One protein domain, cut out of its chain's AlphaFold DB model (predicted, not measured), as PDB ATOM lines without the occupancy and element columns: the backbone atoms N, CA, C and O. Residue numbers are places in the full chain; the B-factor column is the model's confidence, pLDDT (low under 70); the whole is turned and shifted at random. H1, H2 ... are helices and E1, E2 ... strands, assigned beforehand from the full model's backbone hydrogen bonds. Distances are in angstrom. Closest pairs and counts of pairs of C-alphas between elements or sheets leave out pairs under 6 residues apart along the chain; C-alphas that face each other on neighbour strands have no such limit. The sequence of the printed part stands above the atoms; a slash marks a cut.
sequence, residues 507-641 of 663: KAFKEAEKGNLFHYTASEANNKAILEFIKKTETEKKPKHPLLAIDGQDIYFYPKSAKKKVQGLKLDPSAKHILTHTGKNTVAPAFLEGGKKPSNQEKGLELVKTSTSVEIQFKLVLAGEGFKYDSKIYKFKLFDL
ATOM      1  N   LYS A 507     -48.709  17.366 -39.114       85.25
ATOM      2  CA  LYS A 507     -47.508  17.975 -39.708       85.25
ATOM      3  C   LYS A 507     -46.276  17.132 -39.392       85.25
ATOM      4  O   LYS A 507     -45.451  16.926 -40.274       85.25
ATOM      5  N   ALA A 508     -46.175  16.591 -38.175       85.06
ATOM      6  CA  ALA A 508     -45.105  15.656 -37.818       85.06
ATOM      7  C   ALA A 508     -45.132  14.395 -38.698       85.06
ATOM      8  O   ALA A 508     -44.080  13.972 -39.171       85.06
ATOM      9  N   PHE A 509     -46.322  13.851 -38.985       87.75
ATOM     10  CA  PHE A 509     -46.483  12.738 -39.930       87.75
ATOM     11  C   PHE A 509     -45.959  13.069 -41.331       87.75
ATOM     12  O   PHE A 509     -45.126  12.339 -41.864       87.75
ATOM     13  N   LYS A 510     -46.387  14.201 -41.906       86.81
ATOM     14  CA  LYS A 510     -45.955  14.621 -43.247       86.81
ATOM     15  C   LYS A 510     -44.439  14.791 -43.354       86.81
ATOM     16  O   LYS A 510     -43.864  14.391 -44.360       86.81
ATOM     17  N   GLU A 511     -43.790  15.366 -42.343       85.56
ATOM     18  CA  GLU A 511     -42.329  15.524 -42.350       85.56
ATOM     19  C   GLU A 511     -41.595  14.189 -42.135       85.56
ATOM     20  O   GLU A 511     -40.543  13.960 -42.736       85.56
ATOM     21  N   ALA A 512     -42.171  13.270 -41.352       87.94
ATOM     22  CA  ALA A 512     -41.627  11.926 -41.135       87.94
ATOM     23  C   ALA A 512     -41.645  11.059 -42.388       87.94
ATOM     24  O   ALA A 512     -40.654  10.384 -42.663       87.94
ATOM     25  N   GLU A 513     -42.712  11.128 -43.185       87.38
ATOM     26  CA  GLU A 513     -42.779  10.438 -44.479       87.38
ATOM     27  C   GLU A 513     -41.744  10.959 -45.485       87.38
ATOM     28  O   GLU A 513     -41.230  10.185 -46.288       87.38
ATOM     29  N   LYS A 514     -41.389  12.248 -45.424       85.88
ATOM     30  CA  LYS A 514     -40.349  12.833 -46.286       85.88
ATOM     31  C   LYS A 514     -38.924  12.467 -45.859       85.88
ATOM     32  O   LYS A 514     -38.003  12.658 -46.643       85.88
ATOM     33  N   GLY A 515     -38.727  12.010 -44.619       82.38
ATOM     34  CA  GLY A 515     -37.402  11.721 -44.055       82.38
ATOM     35  C   GLY A 515     -36.590  12.952 -43.625       82.38
ATOM     36  O   GLY A 515     -35.425  12.807 -43.266       82.38
ATOM     37  N   ASN A 516     -37.192  14.146 -43.604       77.75
ATOM     38  CA  ASN A 516     -36.484  15.424 -43.421       77.75
ATOM     39  C   ASN A 516     -36.652  16.043 -42.022       77.75
ATOM     40  O   ASN A 516     -36.497  17.248 -41.867       77.75
ATOM     41  N   LEU A 517     -36.978  15.267 -40.979       86.81
ATOM     42  CA  LEU A 517     -37.130  15.846 -39.630       86.81
ATOM     43  C   LEU A 517     -35.838  16.444 -39.083       86.81
ATOM     44  O   LEU A 517     -35.881  17.397 -38.305       86.81
ATOM     45  N   PHE A 518     -34.712  15.808 -39.388       90.19
ATOM     46  CA  PHE A 518     -33.441  16.073 -38.741       90.19
ATOM     47  C   PHE A 518     -32.396  16.444 -39.783       90.19
ATOM     48  O   PHE A 518     -32.365  15.894 -40.877       90.19
ATOM     49  N   HIS A 519     -31.499  17.341 -39.395       89.69
ATOM     50  CA  HIS A 519     -30.279  17.649 -40.127       89.69
ATOM     51  C   HIS A 519     -29.100  17.315 -39.232       89.69
ATOM     52  O   HIS A 519     -29.011  17.825 -38.112       89.69
ATOM     53  N   TYR A 520     -28.200  16.459 -39.715       93.50
ATOM     54  CA  TYR A 520     -26.988  16.095 -38.991       93.50
ATOM     55  C   TYR A 520     -25.733  16.500 -39.762       93.50
ATOM     56  O   TYR A 520     -25.475  16.027 -40.865       93.50
ATOM     57  N   THR A 521     -24.930  17.370 -39.158       92.19
ATOM     58  CA  THR A 521     -23.601  17.746 -39.638       92.19
ATOM     59  C   THR A 521     -22.557  16.875 -38.946       92.19
ATOM     60  O   THR A 521     -22.168  17.126 -37.797       92.19
ATOM     61  N   ALA A 522     -22.115  15.835 -39.652       89.06
ATOM     62  CA  ALA A 522     -21.122  14.899 -39.150       89.06
ATOM     63  C   ALA A 522     -19.764  15.582 -38.920       89.06
ATOM     64  O   ALA A 522     -19.269  16.339 -39.753       89.06
ATOM     65  N   SER A 523     -19.146  15.278 -37.781       93.06
ATOM     66  CA  SER A 523     -17.742  15.577 -37.490       93.06
ATOM     67  C   SER A 523     -17.199  14.495 -36.564       93.06
ATOM     68  O   SER A 523     -17.967  13.841 -35.856       93.06
ATOM     69  N   GLU A 524     -15.883  14.301 -36.541       91.12
ATOM     70  CA  GLU A 524     -15.260  13.295 -35.674       91.12
ATOM     71  C   GLU A 524     -15.607  13.522 -34.193       91.12
ATOM     72  O   GLU A 524     -15.983  12.585 -33.487       91.12
ATOM     73  N   ALA A 525     -15.597  14.784 -33.751       91.19
ATOM     74  CA  ALA A 525     -15.976  15.166 -32.394       91.19
ATOM     75  C   ALA A 525     -17.454  14.854 -32.082       91.19
ATOM     76  O   ALA A 525     -17.752  14.303 -31.019       91.19
ATOM     77  N   ASN A 526     -18.377  15.158 -33.004       91.62
ATOM     78  CA  ASN A 526     -19.808  14.889 -32.814       91.62
ATOM     79  C   ASN A 526     -20.091  13.380 -32.793       91.62
ATOM     80  O   ASN A 526     -20.770  12.888 -31.890       91.62
ATOM     81  N   ASN A 527     -19.513  12.636 -33.743       94.50
ATOM     82  CA  ASN A 527     -19.681  11.188 -33.854       94.50
ATOM     83  C   ASN A 527     -19.152  10.479 -32.598       94.50
ATOM     84  O   ASN A 527     -19.837   9.624 -32.032       94.50
ATOM     85  N   LYS A 528     -17.968  10.878 -32.111       93.12
ATOM     86  CA  LYS A 528     -17.377  10.347 -30.875       93.12
ATOM     87  C   LYS A 528     -18.263  10.621 -29.658       93.12
ATOM     88  O   LYS A 528     -18.522   9.701 -28.888       93.12
ATOM     89  N   ALA A 529     -18.787  11.839 -29.516       92.38
ATOM     90  CA  ALA A 529     -19.664  12.193 -28.398       92.38
ATOM     91  C   ALA A 529     -20.961  11.361 -28.368       92.38
ATOM     92  O   ALA A 529     -21.422  10.985 -27.290       92.38
ATOM     93  N   ILE A 530     -21.537  11.058 -29.538       94.06
ATOM     94  CA  ILE A 530     -22.723  10.195 -29.653       94.06
ATOM     95  C   ILE A 530     -22.380   8.748 -29.271       94.06
ATOM     96  O   ILE A 530     -23.101   8.143 -28.479       94.06
ATOM     97  N   LEU A 531     -21.267   8.202 -29.772       93.88
ATOM     98  CA  LEU A 531     -20.831   6.838 -29.442       93.88
ATOM     99  C   LEU A 531     -20.505   6.666 -27.953       93.88
ATOM    100  O   LEU A 531     -20.877   5.657 -27.355       93.88
ATOM    101  N   GLU A 532     -19.848   7.652 -27.340       91.94
ATOM    102  CA  GLU A 532     -19.575   7.662 -25.899       91.94
ATOM    103  C   GLU A 532     -20.868   7.677 -25.082       91.94
ATOM    104  O   GLU A 532     -20.972   6.952 -24.093       91.94
ATOM    105  N   PHE A 533     -21.869   8.458 -25.500       91.50
ATOM    106  CA  PHE A 533     -23.169   8.489 -24.833       91.50
ATOM    107  C   PHE A 533     -23.901   7.143 -24.918       91.50
ATOM    108  O   PHE A 533     -24.433   6.676 -23.907       91.50
ATOM    109  N   ILE A 534     -23.890   6.497 -26.089       91.50
ATOM    110  CA  ILE A 534     -24.480   5.164 -26.279       91.50
ATOM    111  C   ILE A 534     -23.796   4.156 -25.348       91.50
ATOM    112  O   ILE A 534     -24.466   3.555 -24.508       91.50
ATOM    113  N   LYS A 535     -22.459   4.064 -25.398       89.94
ATOM    114  CA  LYS A 535     -21.674   3.145 -24.555       89.94
ATOM    115  C   LYS A 535     -21.918   3.386 -23.064       89.94
ATOM    116  O   LYS A 535     -22.118   2.440 -22.310       89.94
ATOM    117  N   LYS A 536     -21.930   4.655 -22.639       86.94
ATOM    118  CA  LYS A 536     -22.193   5.037 -21.247       86.94
ATOM    119  C   LYS A 536     -23.570   4.551 -20.792       86.94
ATOM    120  O   LYS A 536     -23.682   3.943 -19.730       86.94
ATOM    121  N   THR A 537     -24.596   4.765 -21.614       84.56
ATOM    122  CA  THR A 537     -25.974   4.362 -21.300       84.56
ATOM    123  C   THR A 537     -26.112   2.840 -21.192       84.56
ATOM    124  O   THR A 537     -26.723   2.347 -20.244       84.56
ATOM    125  N   GLU A 538     -25.475   2.094 -22.101       83.38
ATOM    126  CA  GLU A 538     -25.424   0.624 -22.066       83.38
ATOM    127  C   GLU A 538     -24.750   0.100 -20.784       83.38
ATOM    128  O   GLU A 538     -25.225  -0.868 -20.186       83.38
ATOM    129  N   THR A 539     -23.682   0.761 -20.316       81.00
ATOM    130  CA  THR A 539     -22.969   0.371 -19.087       81.00
ATOM    131  C   THR A 539     -23.692   0.761 -17.794       81.00
ATOM    132  O   THR A 539     -23.716  -0.023 -16.847       81.00
ATOM    133  N   GLU A 540     -24.305   1.948 -17.738       78.38
ATOM    134  CA  GLU A 540     -24.919   2.502 -16.518       78.38
ATOM    135  C   GLU A 540     -26.382   2.057 -16.318       78.38
ATOM    136  O   GLU A 540     -26.952   2.251 -15.242       78.38
ATOM    137  N   LYS A 541     -27.001   1.438 -17.339       67.50
ATOM    138  CA  LYS A 541     -28.378   0.898 -17.343       67.50
ATOM    139  C   LYS A 541     -29.479   1.910 -16.966       67.50
ATOM    140  O   LYS A 541     -30.605   1.506 -16.657       67.50
ATOM    141  N   LYS A 542     -29.183   3.217 -16.972       64.31
ATOM    142  CA  LYS A 542     -30.131   4.314 -16.705       64.31
ATOM    143  C   LYS A 542     -29.793   5.547 -17.566       64.31
ATOM    144  O   LYS A 542     -28.780   6.185 -17.291       64.31
ATOM    145  N   PRO A 543     -30.649   5.956 -18.524       63.94
ATOM    146  CA  PRO A 543     -31.882   5.294 -18.974       63.94
ATOM    147  C   PRO A 543     -31.604   3.901 -19.566       63.94
ATOM    148  O   PRO A 543     -30.471   3.591 -19.909       63.94
ATOM    149  N   LYS A 544     -32.625   3.040 -19.669       73.56
ATOM    150  CA  LYS A 544     -32.462   1.690 -20.253       73.56
ATOM    151  C   LYS A 544     -32.017   1.725 -21.723       73.56
ATOM    152  O   LYS A 544     -31.421   0.766 -22.192       73.56
ATOM    153  N   HIS A 545     -32.311   2.823 -22.416       84.94
ATOM    154  CA  HIS A 545     -31.986   3.052 -23.820       84.94
ATOM    155  C   HIS A 545     -31.355   4.441 -23.972       84.94
ATOM    156  O   HIS A 545     -31.774   5.365 -23.266       84.94
ATOM    157  N   PRO A 546     -30.387   4.628 -24.882       90.69
ATOM    158  CA  PRO A 546     -29.844   5.947 -25.187       90.69
ATOM    159  C   PRO A 546     -30.915   6.782 -25.899       90.69
ATOM    160  O   PRO A 546     -31.318   6.504 -27.025       90.69
ATOM    161  N   LEU A 547     -31.405   7.808 -25.206       92.19
ATOM    162  CA  LEU A 547     -32.523   8.636 -25.654       92.19
ATOM    163  C   LEU A 547     -32.077  10.072 -25.943       92.19
ATOM    164  O   LEU A 547     -31.192  10.615 -25.279       92.19
ATOM    165  N   LEU A 548     -32.749  10.708 -26.900       92.12
ATOM    166  CA  LEU A 548     -32.626  12.128 -27.214       92.12
ATOM    167  C   LEU A 548     -33.915  12.873 -26.878       92.12
ATOM    168  O   LEU A 548     -35.014  12.372 -27.111       92.12
ATOM    169  N   ALA A 549     -33.797  14.100 -26.380       90.56
ATOM    170  CA  ALA A 549     -34.932  14.985 -26.146       90.56
ATOM    171  C   ALA A 549     -34.850  16.247 -27.009       90.56
ATOM    172  O   ALA A 549     -33.774  16.819 -27.158       90.56
ATOM    173  N   ILE A 550     -36.000  16.686 -27.530       89.75
ATOM    174  CA  ILE A 550     -36.153  17.943 -28.275       89.75
ATOM    175  C   ILE A 550     -36.716  18.998 -27.332       89.75
ATOM    176  O   ILE A 550     -37.819  18.809 -26.818       89.75
ATOM    177  N   ASP A 551     -35.987  20.095 -27.133       83.62
ATOM    178  CA  ASP A 551     -36.455  21.284 -26.417       83.62
ATOM    179  C   ASP A 551     -36.278  22.526 -27.300       83.62
ATOM    180  O   ASP A 551     -35.161  22.920 -27.641       83.62
ATOM    181  N   GLY A 552     -37.394  23.114 -27.729       81.44
ATOM    182  CA  GLY A 552     -37.386  24.130 -28.778       81.44
ATOM    183  C   GLY A 552     -36.852  23.563 -30.098       81.44
ATOM    184  O   GLY A 552     -37.468  22.684 -30.690       81.44
ATOM    185  N   GLN A 553     -35.718  24.082 -30.573       80.69
ATOM    186  CA  GLN A 553     -35.021  23.587 -31.776       80.69
ATOM    187  C   GLN A 553     -33.785  22.740 -31.449       80.69
ATOM    188  O   GLN A 553     -33.145  22.200 -32.354       80.69
ATOM    189  N   ASP A 554     -33.442  22.636 -30.168       87.50
ATOM    190  CA  ASP A 554     -32.217  21.999 -29.723       87.50
ATOM    191  C   ASP A 554     -32.473  20.555 -29.301       87.50
ATOM    192  O   ASP A 554     -33.511  20.214 -28.726       87.50
ATOM    193  N   ILE A 555     -31.492  19.701 -29.588       91.00
ATOM    194  CA  ILE A 555     -31.542  18.275 -29.280       91.00
ATOM    195  C   ILE A 555     -30.502  17.971 -28.205       91.00
ATOM    196  O   ILE A 555     -29.347  18.387 -28.302       91.00
ATOM    197  N   TYR A 556     -30.920  17.256 -27.165       91.94
ATOM    198  CA  TYR A 556     -30.117  16.965 -25.978       91.94
ATOM    199  C   TYR A 556     -30.046  15.465 -25.718       91.94
ATOM    200  O   TYR A 556     -31.024  14.748 -25.933       91.94
ATOM    201  N   PHE A 557     -28.920  15.014 -25.171       90.12
ATOM    202  CA  PHE A 557     -28.822  13.681 -24.580       90.12
ATOM    203  C   PHE A 557     -29.726  13.585 -23.341       90.12
ATOM    204  O   PHE A 557     -29.730  14.483 -22.495       90.12
ATOM    205  N   TYR A 558     -30.511  12.513 -23.236       82.31
ATOM    206  CA  TYR A 558     -31.461  12.301 -22.143       82.31
ATOM    207  C   TYR A 558     -30.849  11.450 -21.008       82.31
ATOM    208  O   TYR A 558     -30.146  10.487 -21.307       82.31
ATOM    209  N   PRO A 559     -31.132  11.729 -19.713       71.19
ATOM    210  CA  PRO A 559     -32.052  12.735 -19.175       71.19
ATOM    211  C   PRO A 559     -31.556  14.177 -19.328       71.19
ATOM    212  O   PRO A 559     -30.378  14.475 -19.149       71.19
ATOM    213  N   LYS A 560     -32.497  15.100 -19.582       58.97
ATOM    214  CA  LYS A 560     -32.252  16.548 -19.777       58.97
ATOM    215  C   LYS A 560     -31.470  17.206 -18.629       58.97
ATOM    216  O   LYS A 560     -30.859  18.251 -18.837       58.97
ATOM    217  N   SER A 561     -31.446  16.604 -17.438       62.81
ATOM    218  CA  SER A 561     -30.621  17.048 -16.304       62.81
ATOM    219  C   SER A 561     -29.128  17.124 -16.637       62.81
ATOM    220  O   SER A 561     -28.435  17.958 -16.062       62.81
ATOM    221  N   ALA A 562     -28.644  16.341 -17.606       63.28
ATOM    222  CA  ALA A 562     -27.270  16.422 -18.092       63.28
ATOM    223  C   ALA A 562     -26.991  17.668 -18.963       63.28
ATOM    224  O   ALA A 562     -25.828  17.964 -19.219       63.28
ATOM    225  N   LYS A 563     -28.036  18.374 -19.443       66.94
ATOM    226  CA  LYS A 563     -28.020  19.590 -20.293       66.94
ATOM    227  C   LYS A 563     -27.006  19.595 -21.454       66.94
ATOM    228  O   LYS A 563     -26.688  20.654 -21.994       66.94
ATOM    229  N   LYS A 564     -26.509  18.434 -21.885       85.75
ATOM    230  CA  LYS A 564     -25.509  18.336 -22.951       85.75
ATOM    231  C   LYS A 564     -26.216  18.294 -24.302       85.75
ATOM    232  O   LYS A 564     -26.854  17.299 -24.650       85.75
ATOM    233  N   LYS A 565     -26.118  19.401 -25.038       90.19
ATOM    234  CA  LYS A 565     -26.620  19.525 -26.410       90.19
ATOM    235  C   LYS A 565     -25.865  18.564 -27.331       90.19
ATOM    236  O   LYS A 565     -24.640  18.455 -27.243       90.19
ATOM    237  N   VAL A 566     -26.591  17.892 -28.217       90.88
ATOM    238  CA  VAL A 566     -26.018  17.071 -29.285       90.88
ATOM    239  C   VAL A 566     -25.554  18.009 -30.391       90.88
ATOM    240  O   VAL A 566     -26.356  18.559 -31.143       90.88
ATOM    241  N   GLN A 567     -24.250  18.249 -30.456       91.44
ATOM    242  CA  GLN A 567     -23.677  19.128 -31.469       91.44
ATOM    243  C   GLN A 567     -23.804  18.505 -32.864       91.44
ATOM    244  O   GLN A 567     -23.730  17.289 -33.028       91.44
ATOM    245  N   GLY A 568     -24.037  19.352 -33.867       88.56
ATOM    246  CA  GLY A 568     -24.243  18.931 -35.255       88.56
ATOM    247  C   GLY A 568     -25.636  18.384 -35.574       88.56
ATOM    248  O   GLY A 568     -25.965  18.320 -36.749       88.56
ATOM    249  N   LEU A 569     -26.476  18.051 -34.589       92.94
ATOM    250  CA  LEU A 569     -27.843  17.573 -34.818       92.94
ATOM    251  C   LEU A 569     -28.861  18.696 -34.579       92.94
ATOM    252  O   LEU A 569     -28.909  19.281 -33.497       92.94
ATOM    253  N   LYS A 570     -29.687  18.988 -35.584       90.88
ATOM    254  CA  LYS A 570     -30.743  20.006 -35.521       90.88
ATOM    255  C   LYS A 570     -32.060  19.451 -36.037       90.88
ATOM    256  O   LYS A 570     -32.081  18.582 -36.903       90.88
ATOM    257  N   LEU A 571     -33.152  19.989 -35.511       90.06
ATOM    258  CA  LEU A 571     -34.481  19.770 -36.062       90.06
ATOM    259  C   LEU A 571     -34.681  20.682 -37.278       90.06
ATOM    260  O   LEU A 571     -34.250  21.838 -37.259       90.06
ATOM    261  N   ASP A 572     -35.334  20.181 -38.321       86.06
ATOM    262  CA  ASP A 572     -35.715  21.004 -39.464       86.06
ATOM    263  C   ASP A 572     -36.621  22.168 -39.008       86.06
ATOM    264  O   ASP A 572     -37.490  21.976 -38.148       86.06
ATOM    265  N   PRO A 573     -36.452  23.394 -39.544       83.12
ATOM    266  CA  PRO A 573     -37.281  24.531 -39.160       83.12
ATOM    267  C   PRO A 573     -38.788  24.300 -39.329       83.12
ATOM    268  O   PRO A 573     -39.571  24.896 -38.584       83.12
ATOM    269  N   SER A 574     -39.195  23.453 -40.279       81.62
ATOM    270  CA  SER A 574     -40.590  23.061 -40.489       81.62
ATOM    271  C   SER A 574     -41.111  22.109 -39.411       81.62
ATOM    272  O   SER A 574     -42.315  22.064 -39.198       81.62
ATOM    273  N   ALA A 575     -40.231  21.417 -38.679       84.12
ATOM    274  CA  ALA A 575     -40.559  20.384 -37.700       84.12
ATOM    275  C   ALA A 575     -40.603  20.886 -36.238       84.12
ATOM    276  O   ALA A 575     -40.675  20.084 -35.312       84.12
ATOM    277  N   LYS A 576     -40.618  22.205 -35.989       82.88
ATOM    278  CA  LYS A 576     -40.621  22.818 -34.632       82.88
ATOM    279  C   LYS A 576     -41.786  22.405 -33.721       82.88
ATOM    280  O   LYS A 576     -41.737  22.647 -32.519       82.88
ATOM    281  N   HIS A 577     -42.840  21.820 -34.280       81.50
ATOM    282  CA  HIS A 577     -43.985  21.269 -33.548       81.50
ATOM    283  C   HIS A 577     -43.715  19.888 -32.928       81.50
ATOM    284  O   HIS A 577     -44.556  19.367 -32.197       81.50
ATOM    285  N   ILE A 578     -42.550  19.283 -33.183       86.94
ATOM    286  CA  ILE A 578     -42.217  17.962 -32.655       86.94
ATOM    287  C   ILE A 578     -41.815  18.033 -31.184       86.94
ATOM    288  O   ILE A 578     -40.900  18.753 -30.793       86.94
ATOM    289  N   LEU A 579     -42.493  17.234 -30.359       87.12
ATOM    290  CA  LEU A 579     -42.340  17.230 -28.909       87.12
ATOM    291  C   LEU A 579     -42.045  15.817 -28.411       87.12
ATOM    292  O   LEU A 579     -42.806  14.889 -28.690       87.12
ATOM    293  N   THR A 580     -40.987  15.664 -27.610       87.19
ATOM    294  CA  THR A 580     -40.591  14.358 -27.051       87.19
ATOM    295  C   THR A 580     -40.983  14.148 -25.588       87.19
ATOM    296  O   THR A 580     -41.010  13.006 -25.138       87.19
ATOM    297  N   HIS A 581     -41.248  15.211 -24.809       71.12
ATOM    298  CA  HIS A 581     -41.264  15.103 -23.338       71.12
ATOM    299  C   HIS A 581     -42.377  15.866 -22.588       71.12
ATOM    300  O   HIS A 581     -42.287  16.050 -21.374       71.12
ATOM    301  N   THR A 582     -43.481  16.219 -23.252       66.25
ATOM    302  CA  THR A 582     -44.679  16.824 -22.624       66.25
ATOM    303  C   THR A 582     -45.882  15.868 -22.662       66.25
ATOM    304  O   THR A 582     -45.844  14.849 -23.346       66.25
ATOM    305  N   GLY A 583     -46.984  16.188 -21.966       66.50
ATOM    306  CA  GLY A 583     -48.265  15.464 -22.114       66.50
ATOM    307  C   GLY A 583     -48.881  15.555 -23.522       66.50
ATOM    308  O   GLY A 583     -49.878  14.899 -23.798       66.50
ATOM    309  N   LYS A 584     -48.269  16.352 -24.407       75.56
ATOM    310  CA  LYS A 584     -48.616  16.536 -25.818       75.56
ATOM    311  C   LYS A 584     -47.484  16.060 -26.741       75.56
ATOM    312  O   LYS A 584     -47.283  16.636 -27.803       75.56
ATOM    313  N   ASN A 585     -46.704  15.057 -26.331       85.44
ATOM    314  CA  ASN A 585     -45.659  14.500 -27.186       85.44
ATOM    315  C   ASN A 585     -46.255  14.013 -28.516       85.44
ATOM    316  O   ASN A 585     -47.325  13.400 -28.524       85.44
ATOM    317  N   THR A 586     -45.566  14.303 -29.613       89.00
ATOM    318  CA  THR A 586     -45.979  13.950 -30.982       89.00
ATOM    319  C   THR A 586     -45.182  12.766 -31.529       89.00
ATOM    320  O   THR A 586     -45.614  12.104 -32.470       89.00
ATOM    321  N   VAL A 587     -44.062  12.448 -30.875       91.00
ATOM    322  CA  VAL A 587     -43.199  11.293 -31.144       91.00
ATOM    323  C   VAL A 587     -42.946  10.483 -29.871       91.00
ATOM    324  O   VAL A 587     -43.146  10.962 -28.746       91.00
ATOM    325  N   ALA A 588     -42.499   9.247 -30.060       91.12
ATOM    326  CA  ALA A 588     -42.179   8.283 -29.020       91.12
ATOM    327  C   ALA A 588     -40.950   7.436 -29.418       91.12
ATOM    328  O   ALA A 588     -40.743   7.228 -30.616       91.12
ATOM    329  N   PRO A 589     -40.150   6.916 -28.465       92.06
ATOM    330  CA  PRO A 589     -39.069   5.977 -28.773       92.06
ATOM    331  C   PRO A 589     -39.573   4.726 -29.503       92.06
ATOM    332  O   PRO A 589     -40.700   4.279 -29.270       92.06
ATOM    333  N   ALA A 590     -38.746   4.141 -30.373       91.75
ATOM    334  CA  ALA A 590     -39.172   3.027 -31.219       91.75
ATOM    335  C   ALA A 590     -39.458   1.737 -30.429       91.75
ATOM    336  O   ALA A 590     -40.382   1.002 -30.791       91.75
ATOM    337  N   PHE A 591     -38.755   1.503 -29.314       89.06
ATOM    338  CA  PHE A 591     -38.989   0.353 -28.430       89.06
ATOM    339  C   PHE A 591     -40.339   0.356 -27.691       89.06
ATOM    340  O   PHE A 591     -40.703  -0.661 -27.102       89.06
ATOM    341  N   LEU A 592     -41.098   1.461 -27.679       87.25
ATOM    342  CA  LEU A 592     -42.371   1.495 -26.956       87.25
ATOM    343  C   LEU A 592     -43.456   0.670 -27.653       87.25
ATOM    344  O   LEU A 592     -43.698   0.792 -28.858       87.25
ATOM    345  N   GLU A 593     -44.153  -0.137 -26.859       79.25
ATOM    346  CA  GLU A 593     -45.329  -0.904 -27.269       79.25
ATOM    347  C   GLU A 593     -46.605  -0.055 -27.168       79.25
ATOM    348  O   GLU A 593     -46.741   0.802 -26.290       79.25
ATOM    349  N   GLY A 594     -47.564  -0.297 -28.066       71.50
ATOM    350  CA  GLY A 594     -48.851   0.401 -28.063       71.50
ATOM    351  C   GLY A 594     -49.635   0.175 -26.765       71.50
ATOM    352  O   GLY A 594     -49.686  -0.936 -26.248       71.50
ATOM    353  N   GLY A 595     -50.259   1.234 -26.237       65.44
ATOM    354  CA  GLY A 595     -51.170   1.151 -25.087       65.44
ATOM    355  C   GLY A 595     -50.515   1.334 -23.714       65.44
ATOM    356  O   GLY A 595     -51.229   1.482 -22.723       65.44
ATOM    357  N   LYS A 596     -49.179   1.401 -23.629       70.19
ATOM    358  CA  LYS A 596     -48.464   1.695 -22.378       70.19
ATOM    359  C   LYS A 596     -48.076   3.172 -22.299       70.19
ATOM    360  O   LYS A 596     -47.437   3.726 -23.198       70.19
ATOM    361  N   LYS A 597     -48.440   3.818 -21.185       75.38
ATOM    362  CA  LYS A 597     -47.975   5.171 -20.856       75.38
ATOM    363  C   LYS A 597     -46.458   5.125 -20.640       75.38
ATOM    364  O   LYS A 597     -46.019   4.362 -19.781       75.38
ATOM    365  N   PRO A 598     -45.666   5.936 -21.358       75.88
ATOM    366  CA  PRO A 598     -44.225   5.920 -21.196       75.88
ATOM    367  C   PRO A 598     -43.887   6.480 -19.822       75.88
ATOM    368  O   PRO A 598     -44.409   7.532 -19.418       75.88
ATOM    369  N   SER A 599     -43.010   5.792 -19.095       77.56
ATOM    370  CA  SER A 599     -42.461   6.357 -17.869       77.56
ATOM    371  C   SER A 599     -41.670   7.628 -18.195       77.56
ATOM    372  O   SER A 599     -41.284   7.890 -19.338       77.56
ATOM    373  N   ASN A 600     -41.369   8.445 -17.185       72.38
ATOM    374  CA  ASN A 600     -40.513   9.613 -17.399       72.38
ATOM    375  C   ASN A 600     -39.109   9.235 -17.909       72.38
ATOM    376  O   ASN A 600     -38.419  10.108 -18.412       72.38
ATOM    377  N   GLN A 601     -38.678   7.975 -17.815       73.06
ATOM    378  CA  GLN A 601     -37.383   7.518 -18.334       73.06
ATOM    379  C   GLN A 601     -37.449   7.007 -19.784       73.06
ATOM    380  O   GLN A 601     -36.411   6.687 -20.350       73.06
ATOM    381  N   GLU A 602     -38.638   6.967 -20.389       80.12
ATOM    382  CA  GLU A 602     -38.905   6.399 -21.721       80.12
ATOM    383  C   GLU A 602     -39.503   7.450 -22.672       80.12
ATOM    384  O   GLU A 602     -40.314   7.155 -23.546       80.12
ATOM    385  N   LYS A 603     -39.134   8.718 -22.472       83.00
ATOM    386  CA  LYS A 603     -39.556   9.852 -23.300       83.00
ATOM    387  C   LYS A 603     -38.378  10.324 -24.135       83.00
ATOM    388  O   LYS A 603     -37.339  10.666 -23.576       83.00
ATOM    389  N   GLY A 604     -38.536  10.375 -25.452       88.69
ATOM    390  CA  GLY A 604     -37.441  10.759 -26.335       88.69
ATOM    391  C   GLY A 604     -37.563  10.215 -27.748       88.69
ATOM    392  O   GLY A 604     -38.578   9.638 -28.127       88.69
ATOM    393  N   LEU A 605     -36.490  10.402 -28.499       92.94
ATOM    394  CA  LEU A 605     -36.156   9.638 -29.695       92.94
ATOM    395  C   LEU A 605     -35.092   8.613 -29.298       92.94
ATOM    396  O   LEU A 605     -34.244   8.920 -28.461       92.94
ATOM    397  N   GLU A 606     -35.113   7.424 -29.877       94.44
ATOM    398  CA  GLU A 606     -34.120   6.392 -29.585       94.44
ATOM    399  C   GLU A 606     -32.881   6.576 -30.462       94.44
ATOM    400  O   GLU A 606     -33.007   6.764 -31.667       94.44
ATOM    401  N   LEU A 607     -31.685   6.521 -29.873       94.62
ATOM    402  CA  LEU A 607     -30.441   6.349 -30.620       94.62
ATOM    403  C   LEU A 607     -30.134   4.859 -30.734       94.62
ATOM    404  O   LEU A 607     -30.069   4.155 -29.735       94.62
ATOM    405  N   VAL A 608     -29.897   4.372 -31.942       94.88
ATOM    406  CA  VAL A 608     -29.597   2.961 -32.183       94.88
ATOM    407  C   VAL A 608     -28.257   2.861 -32.888       94.88
ATOM    408  O   VAL A 608     -28.077   3.404 -33.978       94.88
ATOM    409  N   LYS A 609     -27.311   2.158 -32.263       94.69
ATOM    410  CA  LYS A 609     -26.083   1.712 -32.920       94.69
ATOM    411  C   LYS A 609     -26.353   0.352 -33.558       94.69
ATOM    412  O   LYS A 609     -26.646  -0.612 -32.856       94.69
ATOM    413  N   THR A 610     -26.263   0.279 -34.877       92.69
ATOM    414  CA  THR A 610     -26.314  -0.978 -35.630       92.69
ATOM    415  C   THR A 610     -24.890  -1.511 -35.844       92.69
ATOM    416  O   THR A 610     -23.916  -0.944 -35.343       92.69
ATOM    417  N   SER A 611     -24.739  -2.609 -36.589       90.81
ATOM    418  CA  SER A 611     -23.417  -3.099 -36.998       90.81
ATOM    419  C   SER A 611     -22.695  -2.151 -37.963       90.81
ATOM    420  O   SER A 611     -21.470  -2.193 -38.035       90.81
ATOM    421  N   THR A 612     -23.423  -1.295 -38.686       93.88
ATOM    422  CA  THR A 612     -22.877  -0.468 -39.775       93.88
ATOM    423  C   THR A 612     -23.120   1.028 -39.605       93.88
ATOM    424  O   THR A 612     -22.478   1.821 -40.288       93.88
ATOM    425  N   SER A 613     -24.009   1.452 -38.707       96.06
ATOM    426  CA  SER A 613     -24.457   2.844 -38.606       96.06
ATOM    427  C   SER A 613     -24.865   3.242 -37.187       96.06
ATOM    428  O   SER A 613     -25.073   2.407 -36.304       96.06
ATOM    429  N   VAL A 614     -25.009   4.548 -36.976       96.12
ATOM    430  CA  VAL A 614     -25.765   5.113 -35.855       96.12
ATOM    431  C   VAL A 614     -26.976   5.862 -36.404       96.12
ATOM    432  O   VAL A 614     -26.847   6.689 -37.309       96.12
ATOM    433  N   GLU A 615     -28.152   5.577 -35.853       96.06
ATOM    434  CA  GLU A 615     -29.444   6.066 -36.344       96.06
ATOM    435  C   GLU A 615     -30.312   6.601 -35.203       96.06
ATOM    436  O   GLU A 615     -30.191   6.177 -34.056       96.06
ATOM    437  N   ILE A 616     -31.231   7.505 -35.533       95.44
ATOM    438  CA  ILE A 616     -32.354   7.887 -34.678       95.44
ATOM    439  C   ILE A 616     -33.567   7.056 -35.091       95.44
ATOM    440  O   ILE A 616     -33.905   7.023 -36.273       95.44
ATOM    441  N   GLN A 617     -34.251   6.435 -34.131       95.50
ATOM    442  CA  GLN A 617     -35.493   5.698 -34.348       95.50
ATOM    443  C   GLN A 617     -36.633   6.240 -33.481       95.50
ATOM    444  O   GLN A 617     -36.456   6.553 -32.301       95.50
ATOM    445  N   PHE A 618     -37.825   6.358 -34.066       94.12
ATOM    446  CA  PHE A 618     -39.011   6.835 -33.354       94.12
ATOM    447  C   PHE A 618     -40.318   6.355 -33.998       94.12
ATOM    448  O   PHE A 618     -40.354   5.929 -35.151       94.12
ATOM    449  N   LYS A 619     -41.408   6.449 -33.238       93.19
ATOM    450  CA  LYS A 619     -42.794   6.249 -33.677       93.19
ATOM    451  C   LYS A 619     -43.566   7.557 -33.550       93.19
ATOM    452  O   LYS A 619     -43.266   8.374 -32.675       93.19
ATOM    453  N   LEU A 620     -44.579   7.747 -34.388       91.50
ATOM    454  CA  LEU A 620     -45.520   8.860 -34.252       91.50
ATOM    455  C   LEU A 620     -46.628   8.508 -33.260       91.50
ATOM    456  O   LEU A 620     -47.025   7.349 -33.131       91.50
ATOM    457  N   VAL A 621     -47.136   9.519 -32.559       89.25
ATOM    458  CA  VAL A 621     -48.233   9.361 -31.600       89.25
ATOM    459  C   VAL A 621     -49.571   9.558 -32.314       89.25
ATOM    460  O   VAL A 621     -49.772  10.562 -33.002       89.25
ATOM    461  N   LEU A 622     -50.490   8.610 -32.135       87.50
ATOM    462  CA  LEU A 622     -51.842   8.678 -32.694       87.50
ATOM    463  C   LEU A 622     -52.729   9.630 -31.869       87.50
ATOM    464  O   LEU A 622     -52.494   9.846 -30.676       87.50
ATOM    465  N   ALA A 623     -53.731  10.227 -32.510       81.50
ATOM    466  CA  ALA A 623     -54.740  11.058 -31.866       81.50
ATOM    467  C   ALA A 623     -55.688  10.211 -30.987       81.50
ATOM    468  O   ALA A 623     -55.798   8.995 -31.155       81.50
ATOM    469  N   GLY A 624     -56.350  10.860 -30.024       73.56
ATOM    470  CA  GLY A 624     -57.276  10.233 -29.071       73.56
ATOM    471  C   GLY A 624     -56.776  10.189 -27.620       73.56
ATOM    472  O   GLY A 624     -55.671  10.640 -27.297       73.56
ATOM    473  N   GLU A 625     -57.619   9.660 -26.730       59.44
ATOM    474  CA  GLU A 625     -57.304   9.494 -25.308       59.44
ATOM    475  C   GLU A 625     -56.280   8.363 -25.091       59.44
ATOM    476  O   GLU A 625     -56.423   7.248 -25.597       59.44
ATOM    477  N   GLY A 626     -55.217   8.657 -24.334       66.31
ATOM    478  CA  GLY A 626     -54.154   7.705 -23.996       66.31
ATOM    479  C   GLY A 626     -52.857   7.849 -24.807       66.31
ATOM    480  O   GLY A 626     -52.572   8.877 -25.424       66.31
ATOM    481  N   PHE A 627     -52.016   6.812 -24.734       70.81
ATOM    482  CA  PHE A 627     -50.703   6.735 -25.382       70.81
ATOM    483  C   PHE A 627     -50.711   5.604 -26.418       70.81
ATOM    484  O   PHE A 627     -50.272   4.483 -26.154       70.81
ATOM    485  N   LYS A 628     -51.284   5.893 -27.590       84.25
ATOM    486  CA  LYS A 628     -51.254   5.007 -28.759       84.25
ATOM    487  C   LYS A 628     -50.164   5.485 -29.716       84.25
ATOM    488  O   LYS A 628     -50.044   6.680 -29.977       84.25
ATOM    489  N   TYR A 629     -49.376   4.551 -30.227       86.88
ATOM    490  CA  TYR A 629     -48.277   4.827 -31.149       86.88
ATOM    491  C   TYR A 629     -48.538   4.116 -32.467       86.88
ATOM    492  O   TYR A 629     -49.144   3.043 -32.481       86.88
ATOM    493  N   ASP A 630     -48.063   4.704 -33.557       87.38
ATOM    494  CA  ASP A 630     -48.035   4.024 -34.841       87.38
ATOM    495  C   ASP A 630     -47.150   2.765 -34.758       87.38
ATOM    496  O   ASP A 630     -46.143   2.730 -34.044       87.38
ATOM    497  N   SER A 631     -47.522   1.717 -35.492       83.56
ATOM    498  CA  SER A 631     -46.691   0.526 -35.659       83.56
ATOM    499  C   SER A 631     -45.458   0.805 -36.522       83.56
ATOM    500  O   SER A 631     -44.442   0.126 -36.365       83.56
ATOM    501  N   LYS A 632     -45.516   1.814 -37.406       89.81
ATOM    502  CA  LYS A 632     -44.390   2.217 -38.257       89.81
ATOM    503  C   LYS A 632     -43.270   2.863 -37.433       89.81
ATOM    504  O   LYS A 632     -43.498   3.827 -36.703       89.81
ATOM    505  N   ILE A 633     -42.049   2.348 -37.600       93.50
ATOM    506  CA  ILE A 633     -40.820   2.928 -37.044       93.50
ATOM    507  C   ILE A 633     -40.155   3.783 -38.120       93.50
ATOM    508  O   ILE A 633     -39.777   3.282 -39.179       93.50
ATOM    509  N   TYR A 634     -39.985   5.063 -37.821       94.31
ATOM    510  CA  TYR A 634     -39.228   6.002 -38.635       94.31
ATOM    511  C   TYR A 634     -37.763   5.968 -38.217       94.31
ATOM    512  O   TYR A 634     -37.456   5.924 -37.024       94.31
ATOM    513  N   LYS A 635     -36.864   5.978 -39.204       94.88
ATOM    514  CA  LYS A 635     -35.415   5.882 -39.008       94.88
ATOM    515  C   LYS A 635     -34.713   7.034 -39.713       94.88
ATOM    516  O   LYS A 635     -35.049   7.349 -40.850       94.88
ATOM    517  N   PHE A 636     -33.727   7.629 -39.053       93.81
ATOM    518  CA  PHE A 636     -32.892   8.683 -39.615       93.81
ATOM    519  C   PHE A 636     -31.420   8.377 -39.341       93.81
ATOM    520  O   PHE A 636     -30.991   8.351 -38.186       93.81
ATOM    521  N   LYS A 637     -30.640   8.127 -40.394       94.25
ATOM    522  CA  LYS A 637     -29.220   7.785 -40.268       94.25
ATOM    523  C   LYS A 637     -28.390   9.024 -39.941       94.25
ATOM    524  O   LYS A 637     -28.495  10.030 -40.631       94.25
ATOM    525  N   LEU A 638     -27.544   8.934 -38.915       94.62
ATOM    526  CA  LEU A 638     -26.611   9.998 -38.542       94.62
ATOM    527  C   LEU A 638     -25.270   9.825 -39.256       94.62
ATOM    528  O   LEU A 638     -24.825  10.721 -39.966       94.62
ATOM    529  N   PHE A 639     -24.621   8.675 -39.084       95.19
ATOM    530  CA  PHE A 639     -23.339   8.374 -39.726       95.19
ATOM    531  C   PHE A 639     -23.094   6.866 -39.805       95.19
ATOM    532  O   PHE A 639     -23.663   6.093 -39.030       95.19
ATOM    533  N   ASP A 640     -22.231   6.467 -40.736       95.12
ATOM    534  CA  ASP A 640     -21.758   5.092 -40.876       95.12
ATOM    535  C   ASP A 640     -20.584   4.831 -39.916       95.12
ATOM    536  O   ASP A 640     -19.753   5.709 -39.653       95.12
ATOM    537  N   LEU A 641     -20.516   3.621 -39.368       92.12
ATOM    538  CA  LEU A 641     -19.368   3.151 -38.602       92.12
ATOM    539  C   LEU A 641     -18.272   2.765 -39.597       92.12
ATOM    540  O   LEU A 641     -18.530   2.025 -40.545       92.12
TER     541      LEU A 641
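AT A GLANCE: This is residues 507 to 641 of the 663 residues of an uncharacterized protein of Mycoplasma mucosicanis (UniProt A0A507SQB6). The domain is a small barrel, nearly closed, of seven strands: E1, E2, E3, E4, E6, E7 and E8 curl round one core, and the edge strands E1 and E8 come near each other where the ring has no strand pairing. H2 crosses one end of the barrel, while H1 lies at the other end, where the short strand E5 pairs with E7 and the long link between E7 and E8 reaches away. The printed part has 135 residues, with two named helices and eight named strands: along the chain H1 comes first, then E1, then H2, and after it the strands E2 to E8 follow with no named helix between them; the eight strands form one branched, strongly twisted sheet, with the antiparallel neighbour pairs E1 and E4, E2 and E3, E2 and E6, E3 and E4, E5 and E7, E6 and E7, and E7 and E8. The class is mixed, helices and strands, though the named elements hold only 67 of the 135 printed residues, under half. The whole is compact, with a radius of gyration of the C-alphas of 13.9 A and spans of 42 by 32 by 28 A.

HOW THE PARTS SIT: E7, residues 613 to 620, has three neighbours: E5, residues 587 to 589, and E6, residues 605 to 609, lie on one side of it, and E8, residues 634 to 640, on the other side. N 588 and O 619 are 2.9 A apart, N 608 and O 615 2.8 A, and N 616 and O 636 2.8 A, each within hydrogen-bond range. E6, E7 and E8 make a meander, each strand the antiparallel neighbour of the one before. E2, residues 547 to 551, pairs with E6 over its residues 547 to 548, with N 548 and O 605 at 2.8 A. E2, E3, residues 554 to 557, and E4, residues 565 to 571, make a second meander, with N 549 and O 556 at 2.9 A and N 566 and O 555 at 2.8 A. E1, residues 518 to 520, is an edge strand antiparallel to E4, with N 519 and O 570 at 2.8 A. The closest C-alphas of E1 and E8 are those of Tyr 520 and Leu 638, 6.1 A apart. H2, residues 524 to 540, is on the sheet at a height of 8.2 A, over E6 and only just over E2, where 3 of its C-alphas fall; it runs across the strands, at 79 degrees to E6 on the local plane. Its closest C-alphas to E4 are those of Asn 526 and Gln 567, 5.9 A apart. H1, residues 507 to 514, is on the opposite face at a height of 8.6 A, over none of the strands, but only just: 2 of its C-alphas fall on E8. In H1 and H2 every O i to N i+4 pair is within hydrogen-bond range.

IN THESE COORDINATES: E7 is the longest strand, 22.3 A from first to last C-alpha, with C-alpha 613 at (-24.457, 2.844, -38.606). E8 is 17.6 A long, E2 13.3 A, E6 13.2 A, E4 12.5 A, E3 10.4 A, E5 7.1 A and E1 6.5 A. H2 is 24.0 A long, from (-15.260, 13.295, -35.674) at C-alpha 524. H1 is 11.0 A long and begins with C-alpha 507 at (-47.508, 17.975, -39.708).

THE WHOLE: The two C-alphas farthest apart are those of Glu 524 and Glu 625, 43.5 A. The printed part has no cut. The long links are E4 to E5, E5 to E6 and E7 to E8; the C-alphas of the last, residues 621 to 633, lie 12 to 23 A from the mean of the C-alphas. The mean pLDDT of the printed part is 85.4, and residues 541 to 543, 560 to 563, 582 to 583, 595 and 625 to 626 are under 70.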